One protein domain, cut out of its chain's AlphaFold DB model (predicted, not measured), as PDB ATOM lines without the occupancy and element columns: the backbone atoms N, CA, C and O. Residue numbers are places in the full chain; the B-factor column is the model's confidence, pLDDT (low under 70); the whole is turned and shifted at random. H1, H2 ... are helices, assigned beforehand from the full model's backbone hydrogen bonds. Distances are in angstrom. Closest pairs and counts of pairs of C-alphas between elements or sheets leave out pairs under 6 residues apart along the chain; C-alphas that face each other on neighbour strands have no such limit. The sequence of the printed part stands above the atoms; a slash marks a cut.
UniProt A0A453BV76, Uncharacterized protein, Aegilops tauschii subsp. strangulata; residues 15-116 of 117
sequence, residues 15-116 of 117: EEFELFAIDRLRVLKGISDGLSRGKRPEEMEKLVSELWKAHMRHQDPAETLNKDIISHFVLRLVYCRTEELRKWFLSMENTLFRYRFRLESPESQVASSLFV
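This is residues 15 to 116 of the 117 residues of an uncharacterized protein of Aegilops tauschii subsp. strangulata (UniProt A0A453BV76). A hairpin of two helices, H1 and H2, is crossed on one side by two further helices: H4 crosses both, and H3 crosses H1 near its first residues. H3 and H4 meet at a corner near residues 79 to 85 and make a narrow V, while the short H5 lies beyond the far end of H4 and touches no helix. The printed part has 102 residues with five named helices, H1 to H5 in order along the chain, and no named strand; its class is all helix. It is compact, with a radius of gyration of the C-alphas of 13.9 A, and rounded, with spans of 38 by 34 by 27 A.

H1, the longest helix, holds residues 15 to 36 and measures 31.4 A from first to last C-alpha, beginning at C-alpha 15 at (-24.072, 4.735, -17.029). H2 holds residues 41 to 55 and measures 20.9 A. H3 holds residues 61 to 79 and measures 27.0 A. H4 holds residues 83 to 102 and measures 28.6 A, with C-alpha 102 at (-49.283, -4.759, -34.379). H5 holds residues 106 to 114, and its last C-alpha, 114, is at (-51.574, 10.160, -39.749).

H1 and H4 are the hub, each touching three other helices. H1 and H2 touch as a helical hairpin, opposite ways at a shallow tilt of 17 degrees; their closest C-alphas, those of Asp 23 and His 55, are 5.3 A apart. H1 touches H3 with residues 17 to 25 alone, about perpendicular at 75 degrees; the closest C-alphas, of Ala 21 and Ser 71, are 4.4 A apart. H1 touches H4 with residues 28 to 32 alone, about perpendicular at 84 degrees, and the closest C-alphas, of Leu 28 and Met 92, are 5.6 A apart. H2 touches H4 with residues 45 to 49 alone, about perpendicular at 81 degrees; the closest C-alphas, of Glu 45 and Tyr 99, are 6.0 A apart. H3 and H4 only just touch, and only at the corner by their link, with 3 pairs of C-alphas within 8 A; the closest, of Tyr 79 and Leu 85, are 5.2 A apart. H2 and H3 are apart. H4 and H5 are close but not clearly touching, with the C-alphas of Phe 101 and Gln 109 closest at 6.9 A; H5 is apart from H1, H2 and H3. In H1, H2, H3, H4 and H5 every O i to N i+4 pair is within hydrogen-bond range.

The two C-alphas farthest apart, those of Thr 82 and Glu 107, are 38.5 A apart. The printed part has no cut, and its four links are tight. The mean pLDDT of the printed part is 90.5, and residues 106 to 116, of which 106 to 114 belong to H5, are under 70.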
ATOM      1  N   GLU A  15     -23.742   6.095 -17.456       85.44
ATOM      2  CA  GLU A  15     -24.072   4.735 -17.029       85.44
ATOM      3  C   GLU A  15     -25.455   4.309 -17.547       85.44
ATOM      4  O   GLU A  15     -25.642   3.187 -18.019       85.44
ATOM      5  N   GLU A  16     -26.426   5.224 -17.507       87.25
ATOM      6  CA  GLU A  16     -27.777   5.007 -18.037       87.25
ATOM      7  C   GLU A  16     -27.751   4.893 -19.564       87.25
ATOM      8  O   GLU A  16     -28.406   4.025 -20.140       87.25
ATOM      9  N   PHE A  17     -26.931   5.716 -20.219       87.25
ATOM     10  CA  PHE A  17     -26.711   5.682 -21.660       87.25
ATOM     11  C   PHE A  17     -26.212   4.307 -22.132       87.25
ATOM     12  O   PHE A  17     -26.760   3.741 -23.085       87.25
ATOM     13  N   GLU A  18     -25.211   3.740 -21.452       90.81
ATOM     14  CA  GLU A  18     -24.686   2.406 -21.762       90.81
ATOM     15  C   GLU A  18     -25.715   1.307 -21.464       90.81
ATOM     16  O   GLU A  18     -25.976   0.447 -22.314       90.81
ATOM     17  N   LEU A  19     -26.357   1.360 -20.293       94.12
ATOM     18  CA  LEU A  19     -27.362   0.379 -19.890       94.12
ATOM     19  C   LEU A  19     -28.533   0.320 -20.880       94.12
ATOM     20  O   LEU A  19     -28.945  -0.763 -21.302       94.12
ATOM     21  N   PHE A  20     -29.050   1.478 -21.296       94.75
ATOM     22  CA  PHE A  20     -30.163   1.575 -22.240       94.75
ATOM     23  C   PHE A  20     -29.802   0.962 -23.595       94.75
ATOM     24  O   PHE A  20     -30.604   0.227 -24.182       94.75
ATOM     25  N   ALA A  21     -28.585   1.215 -24.079       95.06
ATOM     26  CA  ALA A  21     -28.093   0.630 -25.320       95.06
ATOM     27  C   ALA A  21     -27.968  -0.898 -25.228       95.06
ATOM     28  O   ALA A  21     -28.402  -1.604 -26.143       95.06
ATOM     29  N   ILE A  22     -27.427  -1.417 -24.121       96.94
ATOM     30  CA  ILE A  22     -27.285  -2.859 -23.882       96.94
ATOM     31  C   ILE A  22     -28.652  -3.544 -23.851       96.94
ATOM     32  O   ILE A  22     -28.833  -4.587 -24.485       96.94
ATOM     33  N   ASP A  23     -29.627  -2.966 -23.153       97.75
ATOM     34  CA  ASP A  23     -30.961  -3.550 -23.044       97.75
ATOM     35  C   ASP A  23     -31.680  -3.606 -24.393       97.75
ATOM     36  O   ASP A  23     -32.209  -4.658 -24.763       97.75
ATOM     37  N   ARG A  24     -31.618  -2.539 -25.200       98.06
ATOM     38  CA  ARG A  24     -32.160  -2.590 -26.564       98.06
ATOM     39  C   ARG A  24     -31.417  -3.607 -27.423       98.06
ATOM     40  O   ARG A  24     -32.047  -4.360 -28.164       98.06
ATOM     41  N   LEU A  25     -30.093  -3.688 -27.301       98.06
ATOM     42  CA  LEU A  25     -29.300  -4.660 -28.046       98.06
ATOM     43  C   LEU A  25     -29.686  -6.108 -27.707       98.06
ATOM     44  O   LEU A  25     -29.731  -6.945 -28.610       98.06
ATOM     45  N   ARG A  26     -30.014  -6.412 -26.443       98.38
ATOM     46  CA  ARG A  26     -30.548  -7.726 -26.038       98.38
ATOM     47  C   ARG A  26     -31.855  -8.047 -26.759       98.38
ATOM     48  O   ARG A  26     -32.001  -9.157 -27.268       98.38
ATOM     49  N   VAL A  27     -32.761  -7.073 -26.877       98.44
ATOM     50  CA  VAL A  27     -34.009  -7.228 -27.644       98.44
ATOM     51  C   VAL A  27     -33.713  -7.518 -29.117       98.44
ATOM     52  O   VAL A  27     -34.218  -8.501 -29.654       98.44
ATOM     53  N   LEU A  28     -32.863  -6.717 -29.771       98.50
ATOM     54  CA  LEU A  28     -32.548  -6.894 -31.195       98.50
ATOM     55  C   LEU A  28     -31.858  -8.236 -31.479       98.50
ATOM     56  O   LEU A  28     -32.205  -8.913 -32.445       98.50
ATOM     57  N   LYS A  29     -30.922  -8.660 -30.619       98.44
ATOM     58  CA  LYS A  29     -30.286  -9.982 -30.722       98.44
ATOM     59  C   LYS A  29     -31.294 -11.113 -30.529       98.44
ATOM     60  O   LYS A  29     -31.309 -12.038 -31.330       98.44
ATOM     61  N   GLY A  30     -32.186 -11.007 -29.544       98.31
ATOM     62  CA  GLY A  30     -33.246 -11.995 -29.333       98.31
ATOM     63  C   GLY A  30     -34.200 -12.117 -30.528       98.31
ATOM     64  O   GLY A  30     -34.603 -13.224 -30.883       98.31
ATOM     65  N   ILE A  31     -34.513 -11.004 -31.201       98.19
ATOM     66  CA  ILE A  31     -35.278 -11.009 -32.459       98.19
ATOM     67  C   ILE A  31     -34.493 -11.716 -33.568       98.19
ATOM     68  O   ILE A  31     -35.044 -12.595 -34.230       98.19
ATOM     69  N   SER A  32     -33.215 -11.371 -33.743       98.25
ATOM     70  CA  SER A  32     -32.327 -12.003 -34.729       98.25
ATOM     71  C   SER A  32     -32.265 -13.522 -34.537       98.25
ATOM     72  O   SER A  32     -32.405 -14.274 -35.500       98.25
ATOM     73  N   ASP A  33     -32.117 -13.975 -33.293       98.19
ATOM     74  CA  ASP A  33     -32.066 -15.394 -32.934       98.19
ATOM     75  C   ASP A  33     -33.410 -16.099 -33.144       98.19
ATOM     76  O   ASP A  33     -33.464 -17.262 -33.544       98.19
ATOM     77  N   GLY A  34     -34.520 -15.409 -32.879       97.75
ATOM     78  CA  GLY A  34     -35.852 -15.937 -33.150       97.75
ATOM     79  C   GLY A  34     -36.088 -16.179 -34.641       97.75
ATOM     80  O   GLY A  34     -36.593 -17.238 -35.021       97.75
ATOM     81  N   LEU A  35     -35.669 -15.227 -35.479       96.94
ATOM     82  CA  LEU A  35     -35.770 -15.322 -36.935       96.94
ATOM     83  C   LEU A  35     -34.856 -16.410 -37.505       96.94
ATOM     84  O   LEU A  35     -35.305 -17.195 -38.337       96.94
ATOM     85  N   SER A  36     -33.605 -16.499 -37.043       97.25
ATOM     86  CA  SER A  36     -32.652 -17.511 -37.526       97.25
ATOM     87  C   SER A  36     -33.081 -18.942 -37.192       97.25
ATOM     88  O   SER A  36     -32.772 -19.870 -37.935       97.25
ATOM     89  N   ARG A  37     -33.855 -19.123 -36.114       97.44
ATOM     90  CA  ARG A  37     -34.470 -20.404 -35.726       97.44
ATOM     91  C   ARG A  37     -35.790 -20.701 -36.444       97.44
ATOM     92  O   ARG A  37     -36.412 -21.718 -36.146       97.44
ATOM     93  N   GLY A  38     -36.243 -19.830 -37.346       96.00
ATOM     94  CA  GLY A  38     -37.460 -20.043 -38.132       96.00
ATOM     95  C   GLY A  38     -38.757 -19.981 -37.323       96.00
ATOM     96  O   GLY A  38     -39.726 -20.649 -37.681       96.00
ATOM     97  N   LYS A  39     -38.800 -19.208 -36.225       96.31
ATOM     98  CA  LYS A  39     -40.034 -19.020 -35.444       96.31
ATOM     99  C   LYS A  39     -41.157 -18.454 -36.315       96.31
ATOM    100  O   LYS A  39     -40.945 -17.524 -37.095       96.31
ATOM    101  N   ARG A  40     -42.374 -18.972 -36.128       95.38
ATOM    102  CA  ARG A  40     -43.567 -18.486 -36.838       95.38
ATOM    103  C   ARG A  40     -43.968 -17.080 -36.372       95.38
ATOM    104  O   ARG A  40     -43.561 -16.660 -35.284       95.38
ATOM    105  N   PRO A  41     -44.776 -16.339 -37.155       92.38
ATOM    106  CA  PRO A  41     -45.171 -14.972 -36.820       92.38
ATOM    107  C   PRO A  41     -45.771 -14.802 -35.417       92.38
ATOM    108  O   PRO A  41     -45.426 -13.835 -34.743       92.38
ATOM    109  N   GLU A  42     -46.597 -15.744 -34.957       92.75
ATOM    110  CA  GLU A  42     -47.253 -15.702 -33.642       92.75
ATOM    111  C   GLU A  42     -46.243 -15.921 -32.504       92.75
ATOM    112  O   GLU A  42     -46.290 -15.277 -31.454       92.75
ATOM    113  N   GLU A  43     -45.272 -16.810 -32.726       95.75
ATOM    114  CA  GLU A  43     -44.189 -17.071 -31.776       95.75
ATOM    115  C   GLU A  43     -43.234 -15.882 -31.677       95.75
ATOM    116  O   GLU A  43     -42.733 -15.581 -30.592       95.75
ATOM    117  N   MET A  44     -42.990 -15.209 -32.802       97.06
ATOM    118  CA  MET A  44     -42.202 -13.984 -32.853       97.06
ATOM    119  C   MET A  44     -42.900 -12.829 -32.141       97.06
ATOM    120  O   MET A  44     -42.244 -12.093 -31.413       97.06
ATOM    121  N   GLU A  45     -44.217 -12.687 -32.295       95.25
ATOM    122  CA  GLU A  45     -44.984 -11.653 -31.596       95.25
ATOM    123  C   GLU A  45     -44.895 -11.824 -30.076       95.25
ATOM    124  O   GLU A  45     -44.541 -10.883 -29.361       95.25
ATOM    125  N   LYS A  46     -45.106 -13.055 -29.589       96.06
ATOM    126  CA  LYS A  46     -44.928 -13.383 -28.170       96.06
ATOM    127  C   LYS A  46     -43.493 -13.118 -27.712       96.06
ATOM    128  O   LYS A  46     -43.293 -12.485 -26.682       96.06
ATOM    129  N   LEU A  47     -42.494 -13.561 -28.479       97.19
ATOM    130  CA  LEU A  47     -41.081 -13.358 -28.156       97.19
ATOM    131  C   LEU A  47     -40.729 -11.870 -28.030       97.19
ATOM    132  O   LEU A  47     -40.110 -11.473 -27.048       97.19
ATOM    133  N   VAL A  48     -41.131 -11.048 -29.002       96.50
ATOM    134  CA  VAL A  48     -40.849  -9.605 -29.007       96.50
ATOM    135  C   VAL A  48     -41.524  -8.924 -27.821       96.50
ATOM    136  O   VAL A  48     -40.889  -8.109 -27.156       96.50
ATOM    137  N   SER A  49     -42.781  -9.276 -27.528       95.38
ATOM    138  CA  SER A  49     -43.519  -8.739 -26.379       95.38
ATOM    139  C   SER A  49     -42.806  -9.033 -25.057       95.38
ATOM    140  O   SER A  49     -42.620  -8.133 -24.239       95.38
ATOM    141  N   GLU A  50     -42.333 -10.266 -24.868       96.75
ATOM    142  CA  GLU A  50     -41.635 -10.663 -23.643       96.75
ATOM    143  C   GLU A  50     -40.236 -10.040 -23.535       96.75
ATOM    144  O   GLU A  50     -39.891  -9.512 -22.479       96.75
ATOM    145  N   LEU A  51     -39.459  -9.988 -24.624       97.56
ATOM    146  CA  LEU A  51     -38.165  -9.291 -24.650       97.56
ATOM    147  C   LEU A  51     -38.322  -7.796 -24.345       97.56
ATOM    148  O   LEU A  51     -37.549  -7.230 -23.572       97.56
ATOM    149  N   TRP A  52     -39.341  -7.156 -24.924       95.75
ATOM    150  CA  TRP A  52     -39.636  -5.748 -24.682       95.75
ATOM    151  C   TRP A  52     -40.003  -5.495 -23.218       95.75
ATOM    152  O   TRP A  52     -39.448  -4.596 -22.586       95.75
ATOM    153  N   LYS A  53     -40.895  -6.312 -22.645       94.81
ATOM    154  CA  LYS A  53     -41.274  -6.208 -21.228       94.81
ATOM    155  C   LYS A  53     -40.093  -6.448 -20.291       94.81
ATOM    156  O   LYS A  53     -39.995  -5.753 -19.288       94.81
ATOM    157  N   ALA A  54     -39.226  -7.408 -20.609       96.50
ATOM    158  CA  ALA A  54     -38.097  -7.775 -19.762       96.50
ATOM    159  C   ALA A  54     -36.981  -6.721 -19.755       96.50
ATOM    160  O   ALA A  54     -36.360  -6.502 -18.718       96.50
ATOM    161  N   HIS A  55     -36.713  -6.079 -20.898       96.56
ATOM    162  CA  HIS A  55     -35.534  -5.219 -21.050       96.56
ATOM    163  C   HIS A  55     -35.859  -3.732 -21.177       96.56
ATOM    164  O   HIS A  55     -35.055  -2.900 -20.770       96.56
ATOM    165  N   MET A  56     -37.016  -3.364 -21.723       94.69
ATOM    166  CA  MET A  56     -37.305  -1.972 -22.089       94.69
ATOM    167  C   MET A  56     -38.361  -1.316 -21.206       94.69
ATOM    168  O   MET A  56     -38.406  -0.092 -21.133       94.69
ATOM    169  N   ARG A  57     -39.201  -2.101 -20.525       91.00
ATOM    170  CA  ARG A  57     -40.266  -1.564 -19.676       91.00
ATOM    171  C   ARG A  57     -39.702  -0.999 -18.374       91.00
ATOM    172  O   ARG A  57     -38.915  -1.652 -17.695       91.00
ATOM    173  N   HIS A  58     -40.175   0.184 -18.009       91.31
ATOM    174  CA  HIS A  58     -39.964   0.798 -16.705       91.31
ATOM    175  C   HIS A  58     -41.313   0.978 -15.984       91.31
ATOM    176  O   HIS A  58     -42.373   0.869 -16.607       91.31
ATOM    177  N   GLN A  59     -41.289   1.207 -14.665       88.69
ATOM    178  CA  GLN A  59     -42.513   1.483 -13.892       88.69
ATOM    179  C   GLN A  59     -43.162   2.799 -14.333       88.69
ATOM    180  O   GLN A  59     -44.383   2.882 -14.441       88.69
ATOM    181  N   ASP A  60     -42.327   3.791 -14.640       90.12
ATOM    182  CA  ASP A  60     -42.738   5.067 -15.212       90.12
ATOM    183  C   ASP A  60     -42.820   4.975 -16.757       90.12
ATOM    184  O   ASP A  60     -41.829   4.620 -17.417       90.12
ATOM    185  N   PRO A  61     -43.985   5.276 -17.368       88.19
ATOM    186  CA  PRO A  61     -44.132   5.377 -18.817       88.19
ATOM    187  C   PRO A  61     -43.201   6.404 -19.476       88.19
ATOM    188  O   PRO A  61     -42.743   6.158 -20.594       88.19
ATOM    189  N   ALA A  62     -42.898   7.522 -18.808       88.12
ATOM    190  CA  ALA A  62     -41.993   8.544 -19.330       88.12
ATOM    191  C   ALA A  62     -40.560   8.006 -19.430       88.12
ATOM    192  O   ALA A  62     -39.925   8.119 -20.477       88.12
ATOM    193  N   GLU A  63     -40.093   7.304 -18.397       89.75
ATOM    194  CA  GLU A  63     -38.787   6.633 -18.408       89.75
ATOM    195  C   GLU A  63     -38.716   5.510 -19.446       89.75
ATOM    196  O   GLU A  63     -37.704   5.337 -20.120       89.75
ATOM    197  N   THR A  64     -39.815   4.775 -19.650       92.00
ATOM    198  CA  THR A  64     -39.898   3.776 -20.727       92.00
ATOM    199  C   THR A  64     -39.699   4.430 -22.099       92.00
ATOM    200  O   THR A  64     -38.983   3.892 -22.945       92.00
ATOM    201  N   LEU A  65     -40.315   5.595 -22.324       90.25
ATOM    202  CA  LEU A  65     -40.176   6.356 -23.565       90.25
ATOM    203  C   LEU A  65     -38.762   6.932 -23.731       90.25
ATOM    204  O   LEU A  65     -38.178   6.804 -24.808       90.25
ATOM    205  N   ASN A  66     -38.192   7.516 -22.676       90.81
ATOM    206  CA  ASN A  66     -36.830   8.048 -22.687       90.81
ATOM    207  C   ASN A  66     -35.820   6.941 -22.992       90.81
ATOM    208  O   ASN A  66     -35.003   7.085 -23.904       90.81
ATOM    209  N   LYS A  67     -35.940   5.794 -22.314       94.12
ATOM    210  CA  LYS A  67     -35.124   4.606 -22.569       94.12
ATOM    211  C   LYS A  67     -35.250   4.131 -24.014       94.12
ATOM    212  O   LYS A  67     -34.231   3.858 -24.646       94.12
ATOM    213  N   ASP A  68     -36.465   4.057 -24.562       94.69
ATOM    214  CA  ASP A  68     -36.718   3.680 -25.962       94.69
ATOM    215  C   ASP A  68     -36.005   4.620 -26.946       94.69
ATOM    216  O   ASP A  68     -35.279   4.164 -27.832       94.69
ATOM    217  N   ILE A  69     -36.151   5.932 -26.762       92.69
ATOM    218  CA  ILE A  69     -35.563   6.921 -27.665       92.69
ATOM    219  C   ILE A  69     -34.036   6.938 -27.548       92.69
ATOM    220  O   ILE A  69     -33.346   6.804 -28.560       92.69
ATOM    221  N   ILE A  70     -33.501   7.066 -26.332       93.38
ATOM    222  CA  ILE A  70     -32.058   7.176 -26.092       93.38
ATOM    223  C   ILE A  70     -31.351   5.934 -26.629       93.38
ATOM    224  O   ILE A  70     -30.466   6.060 -27.474       93.38
ATOM    225  N   SER A  71     -31.793   4.736 -26.229       95.81
ATOM    226  CA  SER A  71     -31.179   3.474 -26.664       95.81
ATOM    227  C   SER A  71     -31.112   3.328 -28.187       95.81
ATOM    228  O   SER A  71     -30.094   2.875 -28.712       95.81
ATOM    229  N   HIS A  72     -32.154   3.744 -28.917       95.75
ATOM    230  CA  HIS A  72     -32.156   3.726 -30.379       95.75
ATOM    231  C   HIS A  72     -31.051   4.621 -30.959       95.75
ATOM    232  O   HIS A  72     -30.271   4.185 -31.810       95.75
ATOM    233  N   PHE A  73     -30.956   5.871 -30.494       94.12
ATOM    234  CA  PHE A  73     -29.944   6.812 -30.982       94.12
ATOM    235  C   PHE A  73     -28.524   6.408 -30.578       94.12
ATOM    236  O   PHE A  73     -27.614   6.558 -31.393       94.12
ATOM    237  N   VAL A  74     -28.331   5.816 -29.395       93.62
ATOM    238  CA  VAL A  74     -27.028   5.262 -28.998       93.62
ATOM    239  C   VAL A  74     -26.589   4.166 -29.964       93.62
ATOM    240  O   VAL A  74     -25.477   4.207 -30.493       93.62
ATOM    241  N   LEU A  75     -27.465   3.198 -30.255       95.88
ATOM    242  CA  LEU A  75     -27.113   2.098 -31.153       95.88
ATOM    243  C   LEU A  75     -26.826   2.579 -32.580       95.88
ATOM    244  O   LEU A  75     -25.956   2.010 -33.239       95.88
ATOM    245  N   ARG A  76     -27.442   3.673 -33.046       94.75
ATOM    246  CA  ARG A  76     -27.072   4.287 -34.335       94.75
ATOM    247  C   ARG A  76     -25.607   4.724 -34.379       94.75
ATOM    248  O   ARG A  76     -24.983   4.557 -35.424       94.75
ATOM    249  N   LEU A  77     -25.047   5.231 -33.279       93.06
ATOM    250  CA  LEU A  77     -23.625   5.607 -33.201       93.06
ATOM    251  C   LEU A  77     -22.702   4.383 -33.277       93.06
ATOM    252  O   LEU A  77     -21.614   4.445 -33.845       93.06
ATOM    253  N   VAL A  78     -23.138   3.254 -32.718       93.62
ATOM    254  CA  VAL A  78     -22.363   2.006 -32.717       93.62
ATOM    255  C   VAL A  78     -22.413   1.324 -34.088       93.62
ATOM    256  O   VAL A  78     -21.380   0.908 -34.617       93.62
ATOM    257  N   TYR A  79     -23.602   1.233 -34.686       96.31
ATOM    258  CA  TYR A  79     -23.861   0.431 -35.884       96.31
ATOM    259  C   TYR A  79     -23.708   1.198 -37.206       96.31
ATOM    260  O   TYR A  79     -23.865   0.601 -38.268       96.31
ATOM    261  N   CYS A  80     -23.351   2.489 -37.193       93.50
ATOM    262  CA  CYS A  80     -23.113   3.259 -38.422       93.50
ATOM    263  C   CYS A  80     -21.787   2.933 -39.137       93.50
ATOM    264  O   CYS A  80     -21.602   3.348 -40.279       93.50
ATOM    265  N   ARG A  81     -20.881   2.186 -38.488       93.44
ATOM    266  CA  ARG A  81     -19.476   2.018 -38.906       93.44
ATOM    267  C   ARG A  81     -19.285   1.282 -40.233       93.44
ATOM    268  O   ARG A  81     -18.416   1.655 -41.012       93.44
ATOM    269  N   THR A  82     -20.071   0.241 -40.496       97.00
ATOM    270  CA  THR A  82     -19.983  -0.550 -41.736       97.00
ATOM    271  C   THR A  82     -21.362  -0.708 -42.363       97.00
ATOM    272  O   THR A  82     -22.386  -0.495 -41.716       97.00
ATOM    273  N   GLU A  83     -21.425  -1.023 -43.656       96.88
ATOM    274  CA  GLU A  83     -22.707  -1.258 -44.333       96.88
ATOM    275  C   GLU A  83     -23.433  -2.493 -43.792       96.88
ATOM    276  O   GLU A  83     -24.646  -2.462 -43.598       96.88
ATOM    277  N   GLU A  84     -22.692  -3.557 -43.494       97.06
ATOM    278  CA  GLU A  84     -23.236  -4.786 -42.918       97.06
ATOM    279  C   GLU A  84     -23.883  -4.534 -41.550       97.06
ATOM    280  O   GLU A  84     -25.037  -4.910 -41.335       97.06
ATOM    281  N   LEU A  85     -23.195  -3.806 -40.661       97.50
ATOM    282  CA  LEU A  85     -23.735  -3.430 -39.352       97.50
ATOM    283  C   LEU A  85     -24.994  -2.569 -39.490       97.50
ATOM    284  O   LEU A  85     -25.981  -2.812 -38.794       97.50
ATOM    285  N   ARG A  86     -24.995  -1.611 -40.428       97.75
ATOM    286  CA  ARG A  86     -26.169  -0.776 -40.721       97.75
ATOM    287  C   ARG A  86     -27.352  -1.612 -41.198       97.75
ATOM    288  O   ARG A  86     -28.458  -1.429 -40.696       97.75
ATOM    289  N   LYS A  87     -27.135  -2.538 -42.138       97.62
ATOM    290  CA  LYS A  87     -28.184  -3.428 -42.664       97.62
ATOM    291  C   LYS A  87     -28.772  -4.309 -41.568       97.62
ATOM    292  O   LYS A  87     -29.995  -4.407 -41.465       97.62
ATOM    293  N   TRP A  88     -27.919  -4.907 -40.736       97.88
ATOM    294  CA  TRP A  88     -28.373  -5.733 -39.621       97.88
ATOM    295  C   TRP A  88     -29.213  -4.919 -38.630       97.88
ATOM    296  O   TRP A  88     -30.340  -5.304 -38.321       97.88
ATOM    297  N   PHE A  89     -28.710  -3.757 -38.201       98.00
ATOM    298  CA  PHE A  89     -29.414  -2.884 -37.260       98.00
ATOM    299  C   PHE A  89     -30.783  -2.448 -37.797       98.00
ATOM    300  O   PHE A  89     -31.790  -2.616 -37.113       98.00
ATOM    301  N   LEU A  90     -30.846  -1.966 -39.043       96.88
ATOM    302  CA  LEU A  90     -32.101  -1.537 -39.667       96.88
ATOM    303  C   LEU A  90     -33.109  -2.684 -39.802       96.88
ATOM    304  O   LEU A  90     -34.296  -2.479 -39.560       96.88
ATOM    305  N   SER A  91     -32.651  -3.887 -40.153       97.38
ATOM    306  CA  SER A  91     -33.511  -5.071 -40.264       97.38
ATOM    307  C   SER A  91     -34.136  -5.453 -38.916       97.38
ATOM    308  O   SER A  91     -35.346  -5.697 -38.825       97.38
ATOM    309  N   MET A  92     -33.335  -5.450 -37.845       98.19
ATOM    310  CA  MET A  92     -33.820  -5.787 -36.504       98.19
ATOM    311  C   MET A  92     -34.735  -4.699 -35.930       98.19
ATOM    312  O   MET A  92     -35.794  -5.025 -35.396       98.19
ATOM    313  N   GLU A  93     -34.395  -3.417 -36.098       97.31
ATOM    314  CA  GLU A  93     -35.252  -2.290 -35.696       97.31
ATOM    315  C   GLU A  93     -36.585  -2.280 -36.445       97.31
ATOM    316  O   GLU A  93     -37.637  -2.100 -35.835       97.31
ATOM    317  N   ASN A  94     -36.566  -2.516 -37.760       95.81
ATOM    318  CA  ASN A  94     -37.788  -2.591 -38.558       95.81
ATOM    319  C   ASN A  94     -38.690  -3.734 -38.078       95.81
ATOM    320  O   ASN A  94     -39.900  -3.558 -37.923       95.81
ATOM    321  N   THR A  95     -38.093  -4.887 -37.775       96.25
ATOM    322  CA  THR A  95     -38.819  -6.034 -37.232       96.25
ATOM    323  C   THR A  95     -39.423  -5.711 -35.865       96.25
ATOM    324  O   THR A  95     -40.615  -5.953 -35.657       96.25
ATOM    325  N   LEU A  96     -38.644  -5.119 -34.953       96.38
ATOM    326  CA  LEU A  96     -39.121  -4.671 -33.642       96.38
ATOM    327  C   LEU A  96     -40.293  -3.692 -33.782       96.38
ATOM    328  O   LEU A  96     -41.332  -3.886 -33.149       96.38
ATOM    329  N   PHE A  97     -40.153  -2.677 -34.636       94.38
ATOM    330  CA  PHE A  97     -41.199  -1.692 -34.899       94.38
ATOM    331  C   PHE A  97     -42.477  -2.356 -35.415       94.38
ATOM    332  O   PHE A  97     -43.555  -2.100 -34.884       94.38
ATOM    333  N   ARG A  98     -42.363  -3.264 -36.392       92.75
ATOM    334  CA  ARG A  98     -43.506  -3.978 -36.974       92.75
ATOM    335  C   ARG A  98     -44.305  -4.742 -35.922       92.75
ATOM    336  O   ARG A  98     -45.531  -4.673 -35.930       92.75
ATOM    337  N   TYR A  99     -43.636  -5.469 -35.028       93.81
ATOM    338  CA  TYR A  99     -44.322  -6.212 -33.968       93.81
ATOM    339  C   TYR A  99     -44.902  -5.291 -32.894       93.81
ATOM    340  O   TYR A  99     -46.036  -5.501 -32.479       93.81
ATOM    341  N   ARG A 100     -44.187  -4.231 -32.492       91.38
ATOM    342  CA  ARG A 100     -44.733  -3.234 -31.556       91.38
ATOM    343  C   ARG A 100     -45.974  -2.540 -32.124       91.38
ATOM    344  O   ARG A 100     -46.933  -2.352 -31.390       91.38
ATOM    345  N   PHE A 101     -45.977  -2.216 -33.416       88.94
ATOM    346  CA  PHE A 101     -47.110  -1.579 -34.088       88.94
ATOM    347  C   PHE A 101     -48.347  -2.484 -34.131       88.94
ATOM    348  O   PHE A 101     -49.452  -2.027 -33.859       88.94
ATOM    349  N   ARG A 102     -48.175  -3.785 -34.399       87.50
ATOM    350  CA  ARG A 102     -49.283  -4.759 -34.379       87.50
ATOM    351  C   ARG A 102     -49.941  -4.906 -33.007       87.50
ATOM    352  O   ARG A 102     -51.127  -5.198 -32.950       87.50
ATOM    353  N   LEU A 103     -49.174  -4.709 -31.936       82.88
ATOM    354  CA  LEU A 103     -49.652  -4.785 -30.555       82.88
ATOM    355  C   LEU A 103     -50.331  -3.488 -30.073       82.88
ATOM    356  O   LEU A 103     -50.939  -3.498 -29.004       82.88
ATOM    357  N   GLU A 104     -50.224  -2.376 -30.811       80.75
ATOM    358  CA  GLU A 104     -50.982  -1.154 -30.508       80.75
ATOM    359  C   GLU A 104     -52.473  -1.323 -30.857       80.75
ATOM    360  O   GLU A 104     -52.828  -2.074 -31.768       80.75
ATOM    361  N   SER A 105     -53.357  -0.608 -30.146       73.75
ATOM    362  CA  SER A 105     -54.794  -0.626 -30.449       73.75
ATOM    363  C   SER A 105     -55.073  -0.059 -31.850       73.75
ATOM    364  O   SER A 105     -54.321   0.804 -32.313       73.75
ATOM    365  N   PRO A 106     -56.170  -0.465 -32.518       68.75
ATOM    366  CA  PRO A 106     -56.527   0.064 -33.836       68.75
ATOM    367  C   PRO A 106     -56.606   1.600 -33.870       68.75
ATOM    368  O   PRO A 106     -56.150   2.221 -34.826       68.75
ATOM    369  N   GLU A 107     -57.099   2.235 -32.801       66.62
ATOM    370  CA  GLU A 107     -57.150   3.702 -32.684       66.62
ATOM    371  C   GLU A 107     -55.747   4.332 -32.635       66.62
ATOM    372  O   GLU A 107     -55.492   5.360 -33.265       66.62
ATOM    373  N   SER A 108     -54.809   3.681 -31.941       63.78
ATOM    374  CA  SER A 108     -53.413   4.126 -31.819       63.78
ATOM    375  C   SER A 108     -52.627   3.929 -33.124       63.78
ATOM    376  O   SER A 108     -51.759   4.738 -33.463       63.78
ATOM    377  N   GLN A 109     -52.977   2.902 -33.906       61.41
ATOM    378  CA  GLN A 109     -52.412   2.645 -35.235       61.41
ATOM    379  C   GLN A 109     -52.824   3.715 -36.253       61.41
ATOM    380  O   GLN A 109     -51.987   4.175 -37.037       61.41
ATOM    381  N   VAL A 110     -54.089   4.152 -36.225       61.56
ATOM    382  CA  VAL A 110     -54.595   5.229 -37.095       61.56
ATOM    383  C   VAL A 110     -53.920   6.558 -36.751       61.56
ATOM    384  O   VAL A 110     -53.411   7.233 -37.647       61.56
ATOM    385  N   ALA A 111     -53.822   6.895 -35.460       60.06
ATOM    386  CA  ALA A 111     -53.126   8.100 -35.000       60.06
ATOM    387  C   ALA A 111     -51.637   8.103 -35.394       60.06
ATOM    388  O   ALA A 111     -51.123   9.110 -35.880       60.06
ATOM    389  N   SER A 112     -50.954   6.962 -35.254       57.53
ATOM    390  CA  SER A 112     -49.555   6.819 -35.668       57.53
ATOM    391  C   SER A 112     -49.372   6.903 -37.192       57.53
ATOM    392  O   SER A 112     -48.341   7.387 -37.639       57.53
ATOM    393  N   SER A 113     -50.354   6.480 -37.999       57.09
ATOM    394  CA  SER A 113     -50.276   6.531 -39.471       57.09
ATOM    395  C   SER A 113     -50.474   7.946 -40.030       57.09
ATOM    396  O   SER A 113     -49.805   8.326 -40.988       57.09
ATOM    397  N   LEU A 114     -51.331   8.753 -39.393       55.91
ATOM    398  CA  LEU A 114     -51.574  10.160 -39.749       55.91
ATOM    399  C   LEU A 114     -50.347  11.063 -39.549       55.91
ATOM    400  O   LEU A 114     -50.231  12.079 -40.219       55.91
ATOM    401  N   PHE A 115     -49.427  10.692 -38.655       49.19
ATOM    402  CA  PHE A 115     -48.165  11.409 -38.426       49.19
ATOM    403  C   PHE A 115     -47.018  10.966 -39.356       49.19
ATOM    404  O   PHE A 115     -45.918  11.523 -39.292       49.19
ATOM    405  N   VAL A 116     -47.228   9.926 -40.173       49.75
ATOM    406  CA  VAL A 116     -46.204   9.357 -41.069       49.75
ATOM    407  C   VAL A 116     -46.366   9.846 -42.518       49.75
ATOM    408  O   VAL A 116     -45.353   9.876 -43.225       49.75
TER     409      VAL A 116